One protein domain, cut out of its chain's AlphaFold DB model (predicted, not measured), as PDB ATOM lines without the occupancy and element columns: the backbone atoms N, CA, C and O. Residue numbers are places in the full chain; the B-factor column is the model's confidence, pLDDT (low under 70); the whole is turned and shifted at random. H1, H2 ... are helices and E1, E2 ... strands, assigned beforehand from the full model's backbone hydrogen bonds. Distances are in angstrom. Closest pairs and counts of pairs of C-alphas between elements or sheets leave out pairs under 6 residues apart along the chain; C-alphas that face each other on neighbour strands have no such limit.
ATOM      1  N   HIS A  73     -15.449 -24.372 -28.519       96.88
ATOM      2  CA  HIS A  73     -16.007 -25.196 -29.576       96.88
ATOM      3  C   HIS A  73     -16.791 -24.318 -30.537       96.88
ATOM      4  O   HIS A  73     -17.485 -23.395 -30.109       96.88
ATOM      5  N   TRP A  74     -16.706 -24.619 -31.827       96.75
ATOM      6  CA  TRP A  74     -17.448 -23.906 -32.863       96.75
ATOM      7  C   TRP A  74     -17.925 -24.883 -33.928       96.75
ATOM      8  O   TRP A  74     -17.181 -25.776 -34.328       96.75
ATOM      9  N   PHE A  75     -19.175 -24.743 -34.360       97.12
ATOM     10  CA  PHE A  75     -19.765 -25.636 -35.345       97.12
ATOM     11  C   PHE A  75     -19.602 -25.065 -36.754       97.12
ATOM     12  O   PHE A  75     -20.166 -24.022 -37.092       97.12
ATOM     13  N   ASN A  76     -18.848 -25.776 -37.585       96.38
ATOM     14  CA  ASN A  76     -18.632 -25.454 -38.990       96.38
ATOM     15  C   ASN A  76     -18.743 -26.718 -39.873       96.38
ATOM     16  O   ASN A  76     -17.746 -27.300 -40.298       96.38
ATOM     17  N   PRO A  77     -19.974 -27.196 -40.125       94.81
ATOM     18  CA  PRO A  77     -20.235 -28.463 -40.814       94.81
ATOM     19  C   PRO A  77     -19.946 -28.446 -42.322       94.81
ATOM     20  O   PRO A  77     -19.872 -29.516 -42.915       94.81
ATOM     21  N   ASN A  78     -19.783 -27.274 -42.947       95.00
ATOM     22  CA  ASN A  78     -19.514 -27.130 -44.386       95.00
ATOM     23  C   ASN A  78     -18.005 -27.059 -44.707       95.00
ATOM     24  O   ASN A  78     -17.598 -26.439 -45.691       95.00
ATOM     25  N   ALA A  79     -17.167 -27.670 -43.869       95.31
ATOM     26  CA  ALA A  79     -15.711 -27.587 -43.942       95.31
ATOM     27  C   ALA A  79     -15.142 -27.984 -45.316       95.31
ATOM     28  O   ALA A  79     -14.302 -27.272 -45.870       95.31
ATOM     29  N   GLU A  80     -15.640 -29.073 -45.908       94.69
ATOM     30  CA  GLU A  80     -15.228 -29.527 -47.239       94.69
ATOM     31  C   GLU A  80     -15.581 -28.504 -48.325       94.69
ATOM     32  O   GLU A  80     -14.781 -28.270 -49.228       94.69
ATOM     33  N   SER A  81     -16.736 -27.835 -48.217       94.00
ATOM     34  CA  SER A  81     -17.146 -26.795 -49.168       94.00
ATOM     35  C   SER A  81     -16.261 -25.549 -49.078       94.00
ATOM     36  O   SER A  81     -15.927 -24.964 -50.111       94.00
ATOM     37  N   HIS A  82     -15.831 -25.163 -47.871       95.19
ATOM     38  CA  HIS A  82     -14.849 -24.089 -47.690       95.19
ATOM     39  C   HIS A  82     -13.509 -24.427 -48.351       95.19
ATOM     40  O   HIS A  82     -12.927 -23.581 -49.031       95.19
ATOM     41  N   VAL A  83     -13.041 -25.668 -48.201       94.94
ATOM     42  CA  VAL A  83     -11.801 -26.139 -48.836       94.94
ATOM     43  C   VAL A  83     -11.948 -26.204 -50.356       94.94
ATOM     44  O   VAL A  83     -11.080 -25.700 -51.065       94.94
ATOM     45  N   ALA A  84     -13.058 -26.740 -50.868       92.88
ATOM     46  CA  ALA A  84     -13.335 -26.800 -52.304       92.88
ATOM     47  C   ALA A  84     -13.338 -25.403 -52.948       92.88
ATOM     48  O   ALA A  84     -12.719 -25.196 -53.991       92.88
ATOM     49  N   ALA A  85     -13.980 -24.420 -52.310       93.19
ATOM     50  CA  ALA A  85     -13.978 -23.045 -52.801       93.19
ATOM     51  C   ALA A  85     -12.557 -22.454 -52.822       93.19
ATOM     52  O   ALA A  85     -12.149 -21.888 -53.843       93.19
ATOM     53  N   ALA A  86     -11.783 -22.671 -51.751       92.19
ATOM     54  CA  ALA A  86     -10.405 -22.197 -51.640       92.19
ATOM     55  C   ALA A  86      -9.484 -22.775 -52.731       92.19
ATOM     56  O   ALA A  86      -8.654 -22.040 -53.262       92.19
ATOM     57  N   LEU A  87      -9.675 -24.039 -53.141       88.38
ATOM     58  CA  LEU A  87      -8.931 -24.650 -54.258       88.38
ATOM     59  C   LEU A  87      -9.139 -23.915 -55.587       88.38
ATOM     60  O   LEU A  87      -8.245 -23.888 -56.428       88.38
ATOM     61  N   THR A  88     -10.304 -23.294 -55.771       87.62
ATOM     62  CA  THR A  88     -10.627 -22.499 -56.966       87.62
ATOM     63  C   THR A  88     -10.337 -21.003 -56.793       87.62
ATOM     64  O   THR A  88     -10.725 -20.202 -57.645       87.62
ATOM     65  N   GLY A  89      -9.697 -20.605 -55.686       89.38
ATOM     66  CA  GLY A  89      -9.419 -19.204 -55.358       89.38
ATOM     67  C   GLY A  89     -10.667 -18.382 -55.017       89.38
ATOM     68  O   GLY A  89     -10.652 -17.160 -55.156       89.38
ATOM     69  N   LYS A  90     -11.765 -19.030 -54.606       90.50
ATOM     70  CA  LYS A  90     -13.049 -18.383 -54.296       90.50
ATOM     71  C   LYS A  90     -13.381 -18.492 -52.811       90.50
ATOM     72  O   LYS A  90     -13.019 -19.458 -52.146       90.50
ATOM     73  N   ALA A  91     -14.147 -17.528 -52.307       90.75
ATOM     74  CA  ALA A  91     -14.806 -17.659 -51.013       90.75
ATOM     75  C   ALA A  91     -16.046 -18.554 -51.148       90.75
ATOM     76  O   ALA A  91     -16.827 -18.403 -52.092       90.75
ATOM     77  N   PHE A  92     -16.245 -19.470 -50.201       93.62
ATOM     78  CA  PHE A  92     -17.468 -20.264 -50.146       93.62
ATOM     79  C   PHE A  92     -18.659 -19.379 -49.767       93.62
ATOM     80  O   PHE A  92     -18.570 -18.558 -48.856       93.62
ATOM     81  N   GLN A  93     -19.771 -19.551 -50.480       92.56
ATOM     82  CA  GLN A  93     -21.028 -18.855 -50.231       92.56
ATOM     83  C   GLN A  93     -22.113 -19.914 -50.020       92.56
ATOM     84  O   GLN A  93     -22.541 -20.530 -51.003       92.56
ATOM     85  N   PRO A  94     -22.531 -20.177 -48.769       92.44
ATOM     86  CA  PRO A  94     -23.489 -21.234 -48.487       92.44
ATOM     87  C   PRO A  94     -24.854 -20.893 -49.082       92.44
ATOM     88  O   PRO A  94     -25.393 -19.803 -48.887       92.44
ATOM     89  N   ASN A  95     -25.467 -21.859 -49.764       92.81
ATOM     90  CA  ASN A  95     -26.869 -21.738 -50.150       92.81
ATOM     91  C   ASN A  95     -27.797 -21.821 -48.916       92.81
ATOM     92  O   ASN A  95     -27.357 -22.059 -47.789       92.81
ATOM     93  N   ALA A  96     -29.108 -21.659 -49.123       93.50
ATOM     94  CA  ALA A  96     -30.083 -21.672 -48.030       93.50
ATOM     95  C   ALA A  96     -30.048 -22.960 -47.181       93.50
ATOM     96  O   ALA A  96     -30.212 -22.896 -45.966       93.50
ATOM     97  N   MET A  97     -29.814 -24.127 -47.793       91.38
ATOM     98  CA  MET A  97     -29.715 -25.394 -47.058       91.38
ATOM     99  C   MET A  97     -28.404 -25.527 -46.300       91.38
ATOM    100  O   MET A  97     -28.405 -26.024 -45.181       91.38
ATOM    101  N   GLU A  98     -27.297 -25.079 -46.882       93.12
ATOM    102  CA  GLU A  98     -25.992 -25.072 -46.214       93.12
ATOM    103  C   GLU A  98     -25.988 -24.124 -45.015       93.12
ATOM    104  O   GLU A  98     -25.531 -24.506 -43.941       93.12
ATOM    105  N   SER A  99     -26.597 -22.946 -45.170       94.88
ATOM    106  CA  SER A  99     -26.804 -21.985 -44.083       94.88
ATOM    107  C   SER A  99     -27.703 -22.554 -42.984       94.88
ATOM    108  O   SER A  99     -27.414 -22.391 -41.799       94.88
ATOM    109  N   ALA A 100     -28.778 -23.253 -43.360       95.25
ATOM    110  CA  ALA A 100     -29.661 -23.895 -42.393       95.25
ATOM    111  C   ALA A 100     -28.956 -25.024 -41.629       95.25
ATOM    112  O   ALA A 100     -29.158 -25.147 -40.427       95.25
ATOM    113  N   ILE A 101     -28.091 -25.812 -42.281       94.56
ATOM    114  CA  ILE A 101     -27.268 -26.823 -41.597       94.56
ATOM    115  C   ILE A 101     -26.373 -26.156 -40.544       94.56
ATOM    116  O   ILE A 101     -26.353 -26.619 -39.407       94.56
ATOM    117  N   GLU A 102     -25.674 -25.068 -40.887       94.25
ATOM    118  CA  GLU A 102     -24.804 -24.350 -39.941       94.25
ATOM    119  C   GLU A 102     -25.564 -23.800 -38.738       94.25
ATOM    120  O   GLU A 102     -25.104 -23.951 -37.612       94.25
ATOM    121  N   GLN A 103     -26.715 -23.165 -38.969       94.88
ATOM    122  CA  GLN A 103     -27.447 -22.458 -37.918       94.88
ATOM    123  C   GLN A 103     -28.341 -23.388 -37.096       94.88
ATOM    124  O   GLN A 103     -28.379 -23.289 -35.870       94.88
ATOM    125  N   ASP A 104     -29.067 -24.300 -37.746       96.62
ATOM    126  CA  ASP A 104     -30.037 -25.143 -37.054       96.62
ATOM    127  C   ASP A 104     -29.344 -26.236 -36.234       96.62
ATOM    128  O   ASP A 104     -29.867 -26.620 -35.191       96.62
ATOM    129  N   LEU A 105     -28.180 -26.737 -36.667       96.38
ATOM    130  CA  LEU A 105     -27.494 -27.859 -36.008       96.38
ATOM    131  C   LEU A 105     -26.342 -27.430 -35.085       96.38
ATOM    132  O   LEU A 105     -25.698 -28.283 -34.480       96.38
ATOM    133  N   GLU A 106     -26.117 -26.128 -34.895       95.31
ATOM    134  CA  GLU A 106     -25.042 -25.577 -34.051       95.31
ATOM    135  C   GLU A 106     -25.098 -26.077 -32.597       95.31
ATOM    136  O   GLU A 106     -24.074 -26.333 -31.958       95.31
ATOM    137  N   MET A 107     -26.310 -26.327 -32.090       95.94
ATOM    138  CA  MET A 107     -26.527 -26.878 -30.749       95.94
ATOM    139  C   MET A 107     -26.094 -28.346 -30.599       95.94
ATOM    140  O   MET A 107     -26.003 -28.831 -29.473       95.94
ATOM    141  N   LEU A 108     -25.754 -29.064 -31.676       95.69
ATOM    142  CA  LEU A 108     -25.174 -30.411 -31.564       95.69
ATOM    143  C   LEU A 108     -23.825 -30.407 -30.832       95.69
ATOM    144  O   LEU A 108     -23.455 -31.418 -30.235       95.69
ATOM    145  N   MET A 109     -23.125 -29.267 -30.785       93.75
ATOM    146  CA  MET A 109     -21.889 -29.132 -30.006       93.75
ATOM    147  C   MET A 109     -22.092 -29.411 -28.512       93.75
ATOM    148  O   MET A 109     -21.152 -29.838 -27.843       93.75
ATOM    149  N   LEU A 110     -23.317 -29.271 -27.989       92.19
ATOM    150  CA  LEU A 110     -23.658 -29.629 -26.607       92.19
ATOM    151  C   LEU A 110     -23.360 -31.100 -26.275       92.19
ATOM    152  O   LEU A 110     -23.049 -31.423 -25.127       92.19
ATOM    153  N   ALA A 111     -23.396 -31.990 -27.271       91.56
ATOM    154  CA  ALA A 111     -23.037 -33.392 -27.092       91.56
ATOM    155  C   ALA A 111     -21.595 -33.541 -26.591       91.56
ATOM    156  O   ALA A 111     -21.350 -34.275 -25.639       91.56
ATOM    157  N   TRP A 112     -20.658 -32.776 -27.152       87.25
ATOM    158  CA  TRP A 112     -19.231 -32.872 -26.837       87.25
ATOM    159  C   TRP A 112     -18.764 -31.841 -25.791       87.25
ATOM    160  O   TRP A 112     -17.801 -32.079 -25.055       87.25
ATOM    161  N   CYS A 113     -19.454 -30.704 -25.675       88.88
ATOM    162  CA  CYS A 113     -19.132 -29.679 -24.688       88.88
ATOM    163  C   CYS A 113     -19.315 -30.184 -23.249       88.88
ATOM    164  O   CYS A 113     -20.229 -30.948 -22.928       88.88
ATOM    165  N   ARG A 114     -18.438 -29.712 -22.358       85.06
ATOM    166  CA  ARG A 114     -18.601 -29.824 -20.901       85.06
ATOM    167  C   ARG A 114     -19.158 -28.515 -20.340       85.06
ATOM    168  O   ARG A 114     -19.038 -27.480 -20.986       85.06
ATOM    169  N   ARG A 115     -19.675 -28.546 -19.110       82.81
ATOM    170  CA  ARG A 115     -20.217 -27.363 -18.419       82.81
ATOM    171  C   ARG A 115     -19.260 -26.163 -18.389       82.81
ATOM    172  O   ARG A 115     -19.672 -25.033 -18.612       82.81
ATOM    173  N   ASP A 116     -17.969 -26.417 -18.184       86.38
ATOM    174  CA  ASP A 116     -16.932 -25.375 -18.144       86.38
ATOM    175  C   ASP A 116     -16.297 -25.105 -19.521       86.38
ATOM    176  O   ASP A 116     -15.125 -24.748 -19.614       86.38
ATOM    177  N   ASN A 117     -16.980 -25.405 -20.625       93.88
ATOM    178  CA  ASN A 117     -16.512 -25.089 -21.978       93.88
ATOM    179  C   ASN A 117     -17.311 -23.930 -22.561       93.88
ATOM    180  O   ASN A 117     -18.309 -23.508 -21.985       93.88
ATOM    181  N   ILE A 118     -16.845 -23.424 -23.700       95.25
ATOM    182  CA  ILE A 118     -17.556 -22.421 -24.485       95.25
ATOM    183  C   ILE A 118     -18.076 -23.087 -25.750       95.25
ATOM    184  O   ILE A 118     -17.306 -23.733 -26.460       95.25
ATOM    185  N   ALA A 119     -19.353 -22.889 -26.054       96.44
ATOM    186  CA  ALA A 119     -19.888 -23.099 -27.391       96.44
ATOM    187  C   ALA A 119     -20.095 -21.730 -28.051       96.44
ATOM    188  O   ALA A 119     -20.934 -20.944 -27.604       96.44
ATOM    189  N   LEU A 120     -19.316 -21.442 -29.094       96.19
ATOM    190  CA  LEU A 120     -19.536 -20.274 -29.935       96.19
ATOM    191  C   LEU A 120     -20.699 -20.552 -30.879       96.19
ATOM    192  O   LEU A 120     -20.705 -21.578 -31.560       96.19
ATOM    193  N   MET A 121     -21.667 -19.638 -30.914       95.69
ATOM    194  CA  MET A 121     -22.849 -19.759 -31.763       95.69
ATOM    195  C   MET A 121     -23.086 -18.491 -32.580       95.69
ATOM    196  O   MET A 121     -22.901 -17.376 -32.093       95.69
ATOM    197  N   ARG A 122     -23.526 -18.639 -33.829       93.88
ATOM    198  CA  ARG A 122     -23.946 -17.515 -34.684       93.88
ATOM    199  C   ARG A 122     -25.209 -16.862 -34.130       93.88
ATOM    200  O   ARG A 122     -25.352 -15.640 -34.175       93.88
ATOM    201  N   LYS A 123     -26.110 -17.682 -33.579       92.25
ATOM    202  CA  LYS A 123     -27.370 -17.253 -32.968       92.25
ATOM    203  C   LYS A 123     -27.533 -17.895 -31.599       92.25
ATOM    204  O   LYS A 123     -27.499 -19.114 -31.470       92.25
ATOM    205  N   LEU A 124     -27.756 -17.069 -30.580       93.06
ATOM    206  CA  LEU A 124     -27.987 -17.571 -29.231       93.06
ATOM    207  C   LEU A 124     -29.327 -18.324 -29.149       93.06
ATOM    208  O   LEU A 124     -30.348 -17.830 -29.645       93.06
ATOM    209  N   PRO A 125     -29.359 -19.497 -28.501       91.00
ATOM    210  CA  PRO A 125     -30.605 -20.164 -28.171       91.00
ATOM    211  C   PRO A 125     -31.351 -19.365 -27.096       91.00
ATOM    212  O   PRO A 125     -30.761 -18.910 -26.122       91.00
ATOM    213  N   GLY A 126     -32.664 -19.195 -27.264       91.44
ATOM    214  CA  GLY A 126     -33.494 -18.537 -26.250       91.44
ATOM    215  C   GLY A 126     -33.537 -19.309 -24.922       91.44
ATOM    216  O   GLY A 126     -33.499 -20.543 -24.919       91.44
ATOM    217  N   ASN A 127     -33.678 -18.584 -23.805       92.12
ATOM    218  CA  ASN A 127     -33.638 -19.140 -22.442       92.12
ATOM    219  C   ASN A 127     -34.628 -20.285 -22.212       92.12
ATOM    220  O   ASN A 127     -34.284 -21.257 -21.552       92.12
ATOM    221  N   GLU A 128     -35.832 -20.204 -22.785       93.12
ATOM    222  CA  GLU A 128     -36.853 -21.253 -22.663       93.12
ATOM    223  C   GLU A 128     -36.334 -22.615 -23.151       93.12
ATOM    224  O   GLU A 128     -36.521 -23.632 -22.481       93.12
ATOM    225  N   HIS A 129     -35.631 -22.632 -24.290       95.81
ATOM    226  CA  HIS A 129     -35.071 -23.859 -24.860       95.81
ATOM    227  C   HIS A 129     -33.862 -24.356 -24.062       95.81
ATOM    228  O   HIS A 129     -33.692 -25.555 -23.861       95.81
ATOM    229  N   LEU A 130     -33.038 -23.446 -23.539       95.12
ATOM    230  CA  LEU A 130     -31.941 -23.816 -22.642       95.12
ATOM    231  C   LEU A 130     -32.453 -24.421 -21.330       95.12
ATOM    232  O   LEU A 130     -31.934 -25.440 -20.877       95.12
ATOM    233  N   ALA A 131     -33.502 -23.840 -20.747       93.38
ATOM    234  CA  ALA A 131     -34.153 -24.374 -19.558       93.38
ATOM    235  C   ALA A 131     -34.766 -25.752 -19.846       93.38
ATOM    236  O   ALA A 131     -34.621 -26.667 -19.035       93.38
ATOM    237  N   TYR A 132     -35.383 -25.927 -21.021       94.62
ATOM    238  CA  TYR A 132     -35.831 -27.233 -21.506       94.62
ATOM    239  C   TYR A 132     -34.682 -28.250 -21.525       94.62
ATOM    240  O   TYR A 132     -34.786 -29.281 -20.867       94.62
ATOM    241  N   LEU A 133     -33.553 -27.949 -22.171       93.62
ATOM    242  CA  LEU A 133     -32.408 -28.866 -22.231       93.62
ATOM    243  C   LEU A 133     -31.852 -29.218 -20.842       93.62
ATOM    244  O   LEU A 133     -31.562 -30.386 -20.585       93.62
ATOM    245  N   LYS A 134     -31.772 -28.251 -19.916       91.06
ATOM    246  CA  LYS A 134     -31.368 -28.522 -18.522       91.06
ATOM    247  C   LYS A 134     -32.326 -29.483 -17.824       91.06
ATOM    248  O   LYS A 134     -31.866 -30.414 -17.170       91.06
ATOM    249  N   ARG A 135     -33.643 -29.298 -17.984       90.69
ATOM    250  CA  ARG A 135     -34.656 -30.231 -17.447       90.69
ATOM    251  C   ARG A 135     -34.541 -31.627 -18.061       90.69
ATOM    252  O   ARG A 135     -34.825 -32.606 -17.383       90.69
ATOM    253  N   ARG A 136     -34.084 -31.716 -19.312       89.38
ATOM    254  CA  ARG A 136     -33.784 -32.971 -20.020       89.38
ATOM    255  C   ARG A 136     -32.417 -33.573 -19.651       89.38
ATOM    256  O   ARG A 136     -32.002 -34.540 -20.278       89.38
ATOM    257  N   GLY A 137     -31.715 -33.013 -18.660       87.12
ATOM    258  CA  GLY A 137     -30.463 -33.558 -18.126       87.12
ATOM    259  C   GLY A 137     -29.190 -33.107 -18.844       87.12
ATOM    260  O   GLY A 137     -28.124 -33.660 -18.588       87.12
ATOM    261  N   PHE A 138     -29.259 -32.111 -19.732       88.38
ATOM    262  CA  PHE A 138     -28.070 -31.609 -20.418       88.38
ATOM    263  C   PHE A 138     -27.284 -30.638 -19.535       88.38
ATOM    264  O   PHE A 138     -27.797 -29.600 -19.104       88.38
ATOM    265  N   ASP A 139     -25.996 -30.925 -19.365       87.31
ATOM    266  CA  ASP A 139     -25.027 -29.945 -18.888       87.31
ATOM    267  C   ASP A 139     -24.745 -28.920 -19.989       87.31
ATOM    268  O   ASP A 139     -24.126 -29.228 -21.012       87.31
ATOM    269  N   LEU A 140     -25.193 -27.685 -19.773       92.38
ATOM    270  CA  LEU A 140     -24.945 -26.598 -20.711       92.38
ATOM    271  C   LEU A 140     -23.527 -26.024 -20.533       92.38
ATOM    272  O   LEU A 140     -23.110 -25.797 -19.395       92.38
ATOM    273  N   PRO A 141     -22.793 -25.757 -21.627       93.81
ATOM    274  CA  PRO A 141     -21.609 -24.911 -21.598       93.81
ATOM    275  C   PRO A 141     -21.998 -23.438 -21.430       93.81
ATOM    276  O   PRO A 141     -23.171 -23.062 -21.505       93.81
ATOM    277  N   GLU A 142     -20.992 -22.583 -21.298       93.81
ATOM    278  CA  GLU A 142     -21.157 -21.161 -21.577       93.81
ATOM    279  C   GLU A 142     -21.408 -20.978 -23.080       93.81
ATOM    280  O   GLU A 142     -20.607 -21.406 -23.913       93.81
ATOM    281  N   ILE A 143     -22.538 -20.376 -23.442       94.62
ATOM    282  CA  ILE A 143     -22.892 -20.125 -24.840       94.62
ATOM    283  C   ILE A 143     -22.641 -18.653 -25.132       94.62
ATOM    284  O   ILE A 143     -23.214 -17.782 -24.478       94.62
ATOM    285  N   ILE A 144     -21.773 -18.387 -26.103       93.56
ATOM    286  CA  ILE A 144     -21.332 -17.037 -26.455       93.56
ATOM    287  C   ILE A 144     -21.574 -16.822 -27.940       93.56
ATOM    288  O   ILE A 144     -21.329 -17.712 -28.757       93.56
ATOM    289  N   GLN A 145     -22.060 -15.639 -28.301       94.75
ATOM    290  CA  GLN A 145     -22.218 -15.295 -29.703       94.75
ATOM    291  C   GLN A 145     -20.839 -15.093 -30.347       94.75
ATOM    292  O   GLN A 145     -19.948 -14.496 -29.741       94.75
ATOM    293  N   VAL A 146     -20.648 -15.574 -31.576       92.12
ATOM    294  CA  VAL A 146     -19.401 -15.352 -32.330       92.12
ATOM    295  C   VAL A 146     -19.052 -13.854 -32.342       92.12
ATOM    296  O   VAL A 146     -19.919 -13.012 -32.564       92.12
ATOM    297  N   GLY A 147     -17.787 -13.529 -32.053       88.38
ATOM    298  CA  GLY A 147     -17.289 -12.152 -31.948       88.38
ATOM    299  C   GLY A 147     -17.505 -11.466 -30.590       88.38
ATOM    300  O   GLY A 147     -17.061 -10.337 -30.416       88.38
ATOM    301  N   GLN A 148     -18.158 -12.118 -29.621       89.94
ATOM    302  CA  GLN A 148     -18.420 -11.549 -28.286       89.94
ATOM    303  C   GLN A 148     -17.624 -12.211 -27.152       89.94
ATOM    304  O   GLN A 148     -17.866 -11.929 -25.977       89.94
ATOM    305  N   LEU A 149     -16.692 -13.113 -27.469       88.75
ATOM    306  CA  LEU A 149     -15.824 -13.703 -26.454       88.75
ATOM    307  C   LEU A 149     -14.844 -12.639 -25.943       88.75
ATOM    308  O   LEU A 149     -14.040 -12.117 -26.707       88.75
ATOM    309  N   ALA A 150     -14.937 -12.319 -24.654       79.75
ATOM    310  CA  ALA A 150     -14.017 -11.405 -23.990       79.75
ATOM    311  C   ALA A 150     -12.618 -12.024 -23.833       79.75
ATOM    312  O   ALA A 150     -12.500 -13.238 -23.656       79.75
ATOM    313  N   ASP A 151     -11.594 -11.167 -23.816       81.50
ATOM    314  CA  ASP A 151     -10.198 -11.537 -23.564       81.50
ATOM    315  C   ASP A 151     -10.058 -12.252 -22.206       81.50
ATOM    316  O   ASP A 151     -10.333 -11.687 -21.138       81.50
ATOM    317  N   ARG A 152      -9.704 -13.542 -22.256       88.69
ATOM    318  CA  ARG A 152      -9.434 -14.388 -21.086       88.69
ATOM    319  C   ARG A 152      -8.664 -15.638 -21.489       88.69
ATOM    320  O   ARG A 152      -8.812 -16.143 -22.592       88.69
ATOM    321  N   LYS A 153      -7.942 -16.239 -20.539       92.81
ATOM    322  CA  LYS A 153      -7.217 -17.498 -20.781       92.81
ATOM    323  C   LYS A 153      -8.139 -18.661 -21.153       92.81
ATOM    324  O   LYS A 153      -9.116 -18.947 -20.456       92.81
ATOM    325  N   LEU A 154      -7.761 -19.382 -22.208       95.56
ATOM    326  CA  LEU A 154      -8.498 -20.506 -22.783       95.56
ATOM    327  C   LEU A 154      -7.735 -21.825 -22.620       95.56
ATOM    328  O   LEU A 154      -6.509 -21.885 -22.581       95.56
ATOM    329  N   GLY A 155      -8.501 -22.908 -22.503       95.12
ATOM    330  CA  GLY A 155      -8.008 -24.283 -22.407       95.12
ATOM    331  C   GLY A 155      -7.739 -24.932 -23.766       95.12
ATOM    332  O   GLY A 155      -7.328 -26.091 -23.806       95.12
ATOM    333  N   GLY A 156      -8.009 -24.215 -24.858       96.19
ATOM    334  CA  GLY A 156      -7.764 -24.637 -26.234       96.19
ATOM    335  C   GLY A 156      -8.966 -24.456 -27.161       96.19
ATOM    336  O   GLY A 156     -10.049 -24.061 -26.722       96.19
ATOM    337  N   LEU A 157      -8.774 -24.773 -28.440       96.88
ATOM    338  CA  LEU A 157      -9.747 -24.600 -29.522       96.88
ATOM    339  C   LEU A 157     -10.053 -25.936 -30.199       96.88
ATOM    340  O   LEU A 157      -9.154 -26.674 -30.606       96.88
ATOM    341  N   ARG A 158     -11.340 -26.252 -30.328       96.31
ATOM    342  CA  ARG A 158     -11.839 -27.485 -30.944       96.31
ATOM    343  C   ARG A 158     -13.049 -27.175 -31.834       96.31
ATOM    344  O   ARG A 158     -14.182 -27.442 -31.430       96.31
ATOM    345  N   PRO A 159     -12.844 -26.583 -33.025       97.19
ATOM    346  CA  PRO A 159     -13.921 -26.457 -34.002       97.19
ATOM    347  C   PRO A 159     -14.409 -27.841 -34.456       97.19
ATOM    348  O   PRO A 159     -13.742 -28.855 -34.225       97.19
ATOM    349  N   TRP A 160     -15.555 -27.885 -35.139       97.25
ATOM    350  CA  TRP A 160     -16.037 -29.094 -35.807       97.25
ATOM    351  C   TRP A 160     -14.974 -29.620 -36.771       97.25
ATOM    352  O   TRP A 160     -14.656 -30.807 -36.727       97.25
ATOM    353  N   ALA A 161     -14.370 -28.726 -37.562       97.00
ATOM    354  CA  ALA A 161     -13.212 -29.017 -38.395       97.00
ATOM    355  C   ALA A 161     -12.268 -27.809 -38.515       97.00
ATOM    356  O   ALA A 161     -12.713 -26.664 -38.541       97.00
ATOM    357  N   TRP A 162     -10.966 -28.056 -38.656       97.44
ATOM    358  CA  TRP A 162      -9.965 -27.015 -38.935       97.44
ATOM    359  C   TRP A 162      -9.887 -26.697 -40.438       97.44
ATOM    360  O   TRP A 162      -8.904 -27.017 -41.104       97.44
ATOM    361  N   SER A 163     -10.952 -26.108 -40.977       96.75
ATOM    362  CA  SER A 163     -11.053 -25.589 -42.352       96.75
ATOM    363  C   SER A 163     -10.706 -24.087 -42.416       96.75
ATOM    364  O   SER A 163     -10.432 -23.484 -41.365       96.75
ATOM    365  N   PRO A 164     -10.667 -23.456 -43.611       96.56
ATOM    366  CA  PRO A 164     -10.289 -22.046 -43.744       96.56
ATOM    367  C   PRO A 164     -11.099 -21.088 -42.856       96.56
ATOM    368  O   PRO A 164     -10.517 -20.249 -42.175       96.56
ATOM    369  N   ASP A 165     -12.416 -21.276 -42.780       96.06
ATOM    370  CA  ASP A 165     -13.338 -20.472 -41.970       96.06
ATOM    371  C   ASP A 165     -13.098 -20.604 -40.462       96.06
ATOM    372  O   ASP A 165     -13.130 -19.603 -39.748       96.06
ATOM    373  N   ALA A 166     -12.800 -21.806 -39.959       96.88
ATOM    374  CA  ALA A 166     -12.466 -21.997 -38.544       96.88
ATOM    375  C   ALA A 166     -11.122 -21.368 -38.192       96.88
ATOM    376  O   ALA A 166     -10.971 -20.766 -37.129       96.88
ATOM    377  N   SER A 167     -10.161 -21.480 -39.106       96.94
ATOM    378  CA  SER A 167      -8.831 -20.898 -38.936       96.94
ATOM    379  C   SER A 167      -8.890 -19.373 -38.887       96.94
ATOM    380  O   SER A 167      -8.162 -18.757 -38.112       96.94
ATOM    381  N   GLU A 168      -9.761 -18.763 -39.691       95.50
ATOM    382  CA  GLU A 168     -10.037 -17.326 -39.670       95.50
ATOM    383  C   GLU A 168     -10.816 -16.914 -38.415       95.50
ATOM    384  O   GLU A 168     -10.329 -16.092 -37.644       95.50
ATOM    385  N   THR A 169     -11.962 -17.551 -38.155       95.38
ATOM    386  CA  THR A 169     -12.876 -17.204 -37.050       95.38
ATOM    387  C   THR A 169     -12.222 -17.312 -35.674       95.38
ATOM    388  O   THR A 169     -12.562 -16.559 -34.765       95.38
ATOM    389  N   LEU A 170     -11.305 -18.266 -35.491       96.62
ATOM    390  CA  LEU A 170     -10.686 -18.543 -34.192       96.62
ATOM    391  C   LEU A 170      -9.271 -17.964 -34.046       96.62
ATOM    392  O   LEU A 170      -8.615 -18.243 -33.043       96.62
ATOM    393  N   ARG A 171      -8.785 -17.197 -35.033       95.88
ATOM    394  CA  ARG A 171      -7.408 -16.674 -35.068       95.88
ATOM    395  C   ARG A 171      -7.069 -15.822 -33.856       95.88
ATOM    396  O   ARG A 171      -6.022 -16.026 -33.247       95.88
ATOM    397  N   ASP A 172      -7.967 -14.916 -33.497       93.56
ATOM    398  CA  ASP A 172      -7.709 -13.923 -32.451       93.56
ATOM    399  C   ASP A 172      -7.594 -14.556 -31.056       93.56
ATOM    400  O   ASP A 172      -7.003 -13.972 -30.158       93.56
ATOM    401  N   PRO A 405     -30.213 -48.649 -26.442       94.62
ATOM    402  CA  PRO A 405     -29.952 -48.084 -27.761       94.62
ATOM    403  C   PRO A 405     -30.443 -46.637 -27.860       94.62
ATOM    404  O   PRO A 405     -31.465 -46.275 -27.275       94.62
ATOM    405  N   GLY A 406     -29.735 -45.825 -28.637       95.69
ATOM    406  CA  GLY A 406     -30.092 -44.435 -28.891       95.69
ATOM    407  C   GLY A 406     -29.984 -44.082 -30.368       95.69
ATOM    408  O   GLY A 406     -29.258 -44.729 -31.124       95.69
ATOM    409  N   GLN A 407     -30.709 -43.052 -30.787       96.62
ATOM    410  CA  GLN A 407     -30.718 -42.574 -32.160       96.62
ATOM    411  C   GLN A 407     -30.679 -41.048 -32.206       96.62
ATOM    412  O   GLN A 407     -31.538 -40.370 -31.648       96.62
ATOM    413  N   LEU A 408     -29.701 -40.513 -32.933       97.56
ATOM    414  CA  LEU A 408     -29.684 -39.125 -33.375       97.56
ATOM    415  C   LEU A 408     -30.370 -39.040 -34.741       97.56
ATOM    416  O   LEU A 408     -29.975 -39.748 -35.666       97.56
ATOM    417  N   GLN A 409     -31.356 -38.162 -34.891       96.56
ATOM    418  CA  GLN A 409     -32.037 -37.896 -36.158       96.56
ATOM    419  C   GLN A 409     -31.968 -36.416 -36.513       96.56
ATOM    420  O   GLN A 409     -32.026 -35.550 -35.639       96.56
ATOM    421  N   VAL A 410     -31.891 -36.131 -37.813       94.56
ATOM    422  CA  VAL A 410     -32.015 -34.774 -38.356       94.56
ATOM    423  C   VAL A 410     -33.263 -34.732 -39.229       94.56
ATOM    424  O   VAL A 410     -33.270 -35.199 -40.366       94.56
ATOM    425  N   LEU A 411     -34.344 -34.200 -38.670       94.75
ATOM    426  CA  LEU A 411     -35.654 -34.152 -39.307       94.75
ATOM    427  C   LEU A 411     -35.823 -32.846 -40.085       94.75
ATOM    428  O   LEU A 411     -35.401 -31.780 -39.636       94.75
ATOM    429  N   ARG A 412     -36.502 -32.905 -41.233       93.75
ATOM    430  CA  ARG A 412     -36.950 -31.707 -41.952       93.75
ATOM    431  C   ARG A 412     -38.166 -31.126 -41.243       93.75
ATOM    432  O   ARG A 412     -39.232 -31.735 -41.245       93.75
ATOM    433  N   LYS A 413     -38.048 -29.911 -40.712       94.50
ATOM    434  CA  LYS A 413     -39.126 -29.219 -39.991       94.50
ATOM    435  C   LYS A 413     -40.419 -29.142 -40.805       94.50
ATOM    436  O   LYS A 413     -41.490 -29.384 -40.268       94.50
ATOM    437  N   LYS A 414     -40.320 -28.858 -42.109       93.75
ATOM    438  CA  LYS A 414     -41.478 -28.759 -43.019       93.75
ATOM    439  C   LYS A 414     -42.196 -30.089 -43.263       93.75
ATOM    440  O   LYS A 414     -43.329 -30.074 -43.724       93.75
ATOM    441  N   GLN A 415     -41.540 -31.216 -42.989       93.69
ATOM    442  CA  GLN A 415     -42.131 -32.550 -43.111       93.69
ATOM    443  C   GLN A 415     -42.809 -33.008 -41.812       93.69
ATOM    444  O   GLN A 415     -43.428 -34.067 -41.802       93.69
ATOM    445  N   LEU A 416     -42.708 -32.227 -40.732       93.06
ATOM    446  CA  LEU A 416     -43.378 -32.503 -39.467       93.06
ATOM    447  C   LEU A 416     -44.700 -31.737 -39.408       93.06
ATOM    448  O   LEU A 416     -44.732 -30.512 -39.549       93.06
ATOM    449  N   SER A 417     -45.794 -32.451 -39.150       94.31
ATOM    450  CA  SER A 417     -47.048 -31.817 -38.749       94.31
ATOM    451  C   SER A 417     -46.875 -31.093 -37.407       94.31
ATOM    452  O   SER A 417     -45.929 -31.347 -36.653       94.31
ATOM    453  N   LYS A 418     -47.807 -30.193 -37.073       91.12
ATOM    454  CA  LYS A 418     -47.794 -29.511 -35.767       91.12
ATOM    455  C   LYS A 418     -47.828 -30.514 -34.609       91.12
ATOM    456  O   LYS A 418     -47.057 -30.364 -33.668       91.12
ATOM    457  N   ASP A 419     -48.643 -31.559 -34.723       92.81
ATOM    458  CA  ASP A 419     -48.780 -32.587 -33.687       92.81
ATOM    459  C   ASP A 419     -47.520 -33.448 -33.567       92.81
ATOM    460  O   ASP A 419     -47.081 -33.754 -32.458       92.81
ATOM    461  N   GLN A 420     -46.876 -33.780 -34.693       92.94
ATOM    462  CA  GLN A 420     -45.586 -34.476 -34.687       92.94
ATOM    463  C   GLN A 420     -44.507 -33.627 -34.014       92.94
ATOM    464  O   GLN A 420     -43.759 -34.136 -33.180       92.94
ATOM    465  N   LEU A 421     -44.445 -32.329 -34.323       91.81
ATOM    466  CA  LEU A 421     -43.484 -31.428 -33.695       91.81
ATOM    467  C   LEU A 421     -43.736 -31.280 -32.188       91.81
ATOM    468  O   LEU A 421     -42.775 -31.291 -31.427       91.81
ATOM    469  N   LEU A 422     -44.996 -31.180 -31.751       90.56
ATOM    470  CA  LEU A 422     -45.355 -31.127 -30.327       90.56
ATOM    471  C   LEU A 422     -45.014 -32.428 -29.594       90.56
ATOM    472  O   LEU A 422     -44.503 -32.383 -28.479       90.56
ATOM    473  N   THR A 423     -45.252 -33.572 -30.235       90.19
ATOM    474  CA  THR A 423     -44.925 -34.894 -29.681       90.19
ATOM    475  C   THR A 423     -43.419 -35.037 -29.477       90.19
ATOM    476  O   THR A 423     -42.962 -35.449 -28.413       90.19
ATOM    477  N   VAL A 424     -42.636 -34.651 -30.486       90.31
ATOM    478  CA  VAL A 424     -41.174 -34.735 -30.444       90.31
ATOM    479  C   VAL A 424     -40.584 -33.691 -29.485       90.31
ATOM    480  O   VAL A 424     -39.666 -34.005 -28.732       90.31
ATOM    481  N   TYR A 425     -41.138 -32.474 -29.443       93.69
ATOM    482  CA  TYR A 425     -40.765 -31.401 -28.511       93.69
ATOM    483  C   TYR A 425     -41.590 -31.428 -27.212       93.69
ATOM    484  O   TYR A 425     -42.043 -30.393 -26.710       93.69
ATOM    485  N   SER A 426     -41.785 -32.624 -26.654       90.19
ATOM    486  CA  SER A 426     -42.497 -32.792 -25.389       90.19
ATOM    487  C   SER A 426     -41.748 -32.114 -24.241       90.19
ATOM    488  O   SER A 426     -40.541 -32.291 -24.090       90.19
ATOM    489  N   GLN A 427     -42.473 -31.362 -23.409       90.12
ATOM    490  CA  GLN A 427     -41.942 -30.772 -22.173       90.12
ATOM    491  C   GLN A 427     -41.882 -31.773 -21.009       90.12
ATOM    492  O   GLN A 427     -41.366 -31.433 -19.944       90.12
ATOM    493  N   ASP A 428     -42.387 -32.994 -21.207       88.38
ATOM    494  CA  ASP A 428     -42.275 -34.078 -20.236       88.38
ATOM    495  C   ASP A 428     -40.809 -34.509 -20.085       88.38
ATOM    496  O   ASP A 428     -40.135 -34.876 -21.053       88.38
ATOM    497  N   VAL A 429     -40.304 -34.483 -18.852       84.50
ATOM    498  CA  VAL A 429     -38.940 -34.909 -18.507       84.50
ATOM    499  C   VAL A 429     -38.736 -36.418 -18.658       84.50
ATOM    500  O   VAL A 429     -37.600 -36.855 -18.814       84.50
ATOM    501  N   HIS A 430     -39.813 -37.204 -18.693       84.75
ATOM    502  CA  HIS A 430     -39.778 -38.655 -18.886       84.75
ATOM    503  C   HIS A 430     -39.932 -39.089 -20.348       84.75
ATOM    504  O   HIS A 430     -39.805 -40.277 -20.640       84.75
ATOM    505  N   SER A 431     -40.158 -38.150 -21.279       86.75
ATOM    506  CA  SER A 431     -40.150 -38.458 -22.716       86.75
ATOM    507  C   SER A 431     -38.846 -39.164 -23.100       86.75
ATOM    508  O   SER A 431     -37.775 -38.783 -22.629       86.75
ATOM    509  N   SER A 432     -38.910 -40.157 -23.984       87.88
ATOM    510  CA  SER A 432     -37.721 -40.846 -24.505       87.88
ATOM    511  C   SER A 432     -36.969 -40.032 -25.561       87.88
ATOM    512  O   SER A 432     -35.897 -40.437 -26.000       87.88
ATOM    513  N   SER A 433     -37.519 -38.891 -25.989       92.31
ATOM    514  CA  SER A 433     -36.939 -38.036 -27.026       92.31
ATOM    515  C   SER A 433     -36.652 -36.626 -26.515       92.31
ATOM    516  O   SER A 433     -37.460 -36.031 -25.799       92.31
ATOM    517  N   THR A 434     -35.509 -36.082 -26.921       94.75
ATOM    518  CA  THR A 434     -35.062 -34.719 -26.627       94.75
ATOM    519  C   THR A 434     -34.732 -33.985 -27.920       94.75
ATOM    520  O   THR A 434     -33.903 -34.443 -28.706       94.75
ATOM    521  N   VAL A 435     -35.322 -32.806 -28.119       96.56
ATOM    522  CA  VAL A 435     -34.966 -31.923 -29.239       96.56
ATOM    523  C   VAL A 435     -33.757 -31.077 -28.865       96.56
ATOM    524  O   VAL A 435     -33.802 -30.302 -27.915       96.56
ATOM    525  N   ILE A 436     -32.664 -31.201 -29.607       96.00
ATOM    526  CA  ILE A 436     -31.390 -30.574 -29.240       96.00
ATOM    527  C   ILE A 436     -31.383 -29.086 -29.609       96.00
ATOM    528  O   ILE A 436     -30.980 -28.250 -28.801       96.00
ATOM    529  N   ASN A 437     -31.847 -28.731 -30.808       96.12
ATOM    530  CA  ASN A 437     -31.886 -27.348 -31.284       96.12
ATOM    531  C   ASN A 437     -33.252 -26.686 -31.055       96.12
ATOM    532  O   ASN A 437     -34.256 -27.367 -30.892       96.12
ATOM    533  N   ASN A 438     -33.315 -25.351 -31.034       95.56
ATOM    534  CA  ASN A 438     -34.570 -24.659 -30.731       95.56
ATOM    535  C   ASN A 438     -35.560 -24.746 -31.913       95.56
ATOM    536  O   ASN A 438     -35.352 -24.072 -32.933       95.56
ATOM    537  N   PRO A 439     -36.683 -25.482 -31.783       94.50
ATOM    538  CA  PRO A 439     -37.607 -25.695 -32.893       94.50
ATOM    539  C   PRO A 439     -38.346 -24.421 -33.312       94.50
ATOM    540  O   PRO A 439     -38.770 -24.319 -34.465       94.50
ATOM    541  N   LYS A 440     -38.493 -23.429 -32.422       93.00
ATOM    542  CA  LYS A 440     -39.159 -22.155 -32.739       93.00
ATOM    543  C   LYS A 440     -38.318 -21.319 -33.699       93.00
ATOM    544  O   LYS A 440     -38.866 -20.708 -34.611       93.00
ATOM    545  N   THR A 441     -36.998 -21.326 -33.523       93.44
ATOM    546  CA  THR A 441     -36.073 -20.522 -34.334       93.44
ATOM    547  C   THR A 441     -35.435 -21.278 -35.488       93.44
ATOM    548  O   THR A 441     -34.888 -20.619 -36.368       93.44
ATOM    549  N   ALA A 442     -35.485 -22.614 -35.482       95.25
ATOM    550  CA  ALA A 442     -34.951 -23.438 -36.556       95.25
ATOM    551  C   ALA A 442     -35.665 -23.154 -37.885       95.25
ATOM    552  O   ALA A 442     -36.903 -23.087 -37.945       95.25
ATOM    553  N   SER A 443     -34.876 -22.998 -38.940       95.25
ATOM    554  CA  SER A 443     -35.357 -22.637 -40.274       95.25
ATOM    555  C   SER A 443     -35.809 -23.851 -41.088       95.25
ATOM    556  O   SER A 443     -36.828 -23.787 -41.777       95.25
ATOM    557  N   GLU A 444     -35.104 -24.974 -40.964       96.12
ATOM    558  CA  GLU A 444     -35.271 -26.134 -41.834       96.12
ATOM    559  C   GLU A 444     -35.081 -27.472 -41.107       96.12
ATOM    560  O   GLU A 444     -35.825 -28.411 -41.397       96.12
ATOM    561  N   PHE A 445     -34.141 -27.579 -40.165       96.12
ATOM    562  CA  PHE A 445     -33.774 -28.848 -39.531       96.12
ATOM    563  C   PHE A 445     -34.072 -28.884 -38.033       96.12
ATOM    564  O   PHE A 445     -33.842 -27.918 -37.309       96.12
ATOM    565  N   ILE A 446     -34.540 -30.036 -37.556       97.38
ATOM    566  CA  ILE A 446     -34.739 -30.341 -36.139       97.38
ATOM    567  C   ILE A 446     -33.867 -31.545 -35.780       97.38
ATOM    568  O   ILE A 446     -34.033 -32.624 -36.347       97.38
ATOM    569  N   ALA A 447     -32.938 -31.360 -34.848       97.00
ATOM    570  CA  ALA A 447     -32.095 -32.419 -34.313       97.00
ATOM    571  C   ALA A 447     -32.768 -33.067 -33.103       97.00
ATOM    572  O   ALA A 447     -33.100 -32.383 -32.134       97.00
ATOM    573  N   VAL A 448     -32.937 -34.385 -33.144       96.81
ATOM    574  CA  VAL A 448     -33.623 -35.152 -32.099       96.81
ATOM    575  C   VAL A 448     -32.722 -36.279 -31.626       96.81
ATOM    576  O   VAL A 448     -32.187 -37.027 -32.439       96.81
ATOM    577  N   TRP A 449     -32.565 -36.393 -30.313       96.12
ATOM    578  CA  TRP A 449     -31.982 -37.559 -29.664       96.12
ATOM    579  C   TRP A 449     -33.095 -38.396 -29.046       96.12
ATOM    580  O   TRP A 449     -33.833 -37.885 -28.204       96.12
ATOM    581  N   SER A 450     -33.204 -39.659 -29.444       94.25
ATOM    582  CA  SER A 450     -34.220 -40.584 -28.948       94.25
ATOM    583  C   SER A 450     -33.577 -41.830 -28.358       94.25
ATOM    584  O   SER A 450     -32.697 -42.435 -28.962       94.25
ATOM    585  N   GLU A 451     -34.051 -42.245 -27.195       89.38
ATOM    586  CA  GLU A 451     -33.694 -43.511 -26.561       89.38
ATOM    587  C   GLU A 451     -34.747 -44.557 -26.909       89.38
ATOM    588  O   GLU A 451     -35.951 -44.297 -26.857       89.38
ATOM    589  N   SER A 452     -34.298 -45.752 -27.283       77.62
ATOM    590  CA  SER A 452     -35.208 -46.890 -27.404       77.62
ATOM    591  C   SER A 452     -35.632 -47.310 -25.999       77.62
ATOM    592  O   SER A 452     -34.775 -47.462 -25.128       77.62
TER     593      SER A 452
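Overview. This is residues 73 to 172 and 405 to 452 of the 453 residues of the protein "DUF3182 family protein" of Akkermansiaceae bacterium (UniProt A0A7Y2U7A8). Three groups of parts follow one another along the longest axis: at one end a small sheet of three strands, E4, E6 and E5, with H6 beyond E5; in the middle the short helix H3 between that sheet and a pair of parallel strands, E1 and E2; and at the other end the helices H1 and H5 with strand E3. H2 and H4 lie near the three-stranded sheet on its side toward the middle, and the contacts between the groups are few. The printed part has 148 residues with six named helices and six named strands, in the order H1 H2 H3 E1 H4 E2 E3 H5 E4 H6 E5 E6; the larger sheet runs E4, E6, E5 and is antiparallel. The class is mixed, helices and strands, and the whole is compact, with a radius of gyration of the C-alphas of 16.3 A and spans of 48 by 36 by 28 A.

Along the chain. E4 is residues 406 to 412, 19.5 A from first to last C-alpha, and begins with C-alpha 406 at (-30.092, -44.435, -28.891). E6, residues 445 to 451, is 19.6 A long, and its C-alpha 451 is at (-33.694, -43.511, -26.561). E5 is residues 433 to 435, and H6 is residues 418 to 424, 10.0 A long. H2, residues 96 to 104, is 11.5 A long; H3 is residues 106 to 111, 10.7 A; H4 is residues 127 to 135, 12.2 A. E1 is residues 118 to 121 and E2 is residues 142 to 145. H1, residues 79 to 87, is 12.7 A long and begins with C-alpha 79 at (-15.711, -27.587, -43.942). E3 is residues 156 to 159 and H5 is residues 164 to 169.

Arrangement. In the larger sheet E6 is the inner strand. E4 and E6 are antiparallel at 159 degrees, with N 409 and O 448 2.8 A apart, within hydrogen-bond range. E5 and E6 form a hairpin, antiparallel at 154 degrees, with N 434 and O 449 at 2.8 A. E4, H6 and E5 make a split strand-helix-strand unit, two strands running the same way with E6 between them, and its crossover is right-handed. H6 is on the sheet but only grazes it with residues 421 to 424; its closest C-alphas to E5 are those of Val 424 and Ser 433, 6.4 A apart. H2 only grazes the sheet with residues 97 to 104, and its closest C-alphas to E6 are those of Asp 104 and Phe 445, 5.8 A apart. H3 only grazes it with residues 106 to 108, and H4 is only just on it, with 5 pairs of C-alphas within 10 A, grazing it with residues 129 to 133. H2 and H3 meet only through their link. The closest C-alphas of H3 and E1 are those of Glu 106 and Met 121, 6.6 A apart. E1 and E2 are parallel at 31 degrees, with N 119 and O 142 at 2.9 A; with H4 they make a strand-helix-strand unit, two parallel neighbours joined through a helix, with a right-handed crossover. H1 and H5 touch, closest at the C-alphas of His 82 and Pro 164, 6.4 A apart, at a steep tilt of 68 degrees, only just short of about perpendicular, and run opposite ways. E3 pairs with no named strand; its closest C-alphas to H5 are those of Pro 159 and Ala 166, 6.5 A apart. In H1, H2, H4, H5 and H6 every O i to N i+4 pair is within hydrogen-bond range; in H3 it is 0 of 2, beside 3 of 3 O i to N i+3 pairs.

Size, cuts and confidence. The two C-alphas farthest apart, those of Gly 89 and His 430, are 51.3 A apart. Residues 173 to 404 are not printed, and C-alphas 172 and 405 are 41.0 A apart across the cut. Of the links that are printed whole, none is long. The mean pLDDT of the printed part is 93.1, and no printed residue is under 70.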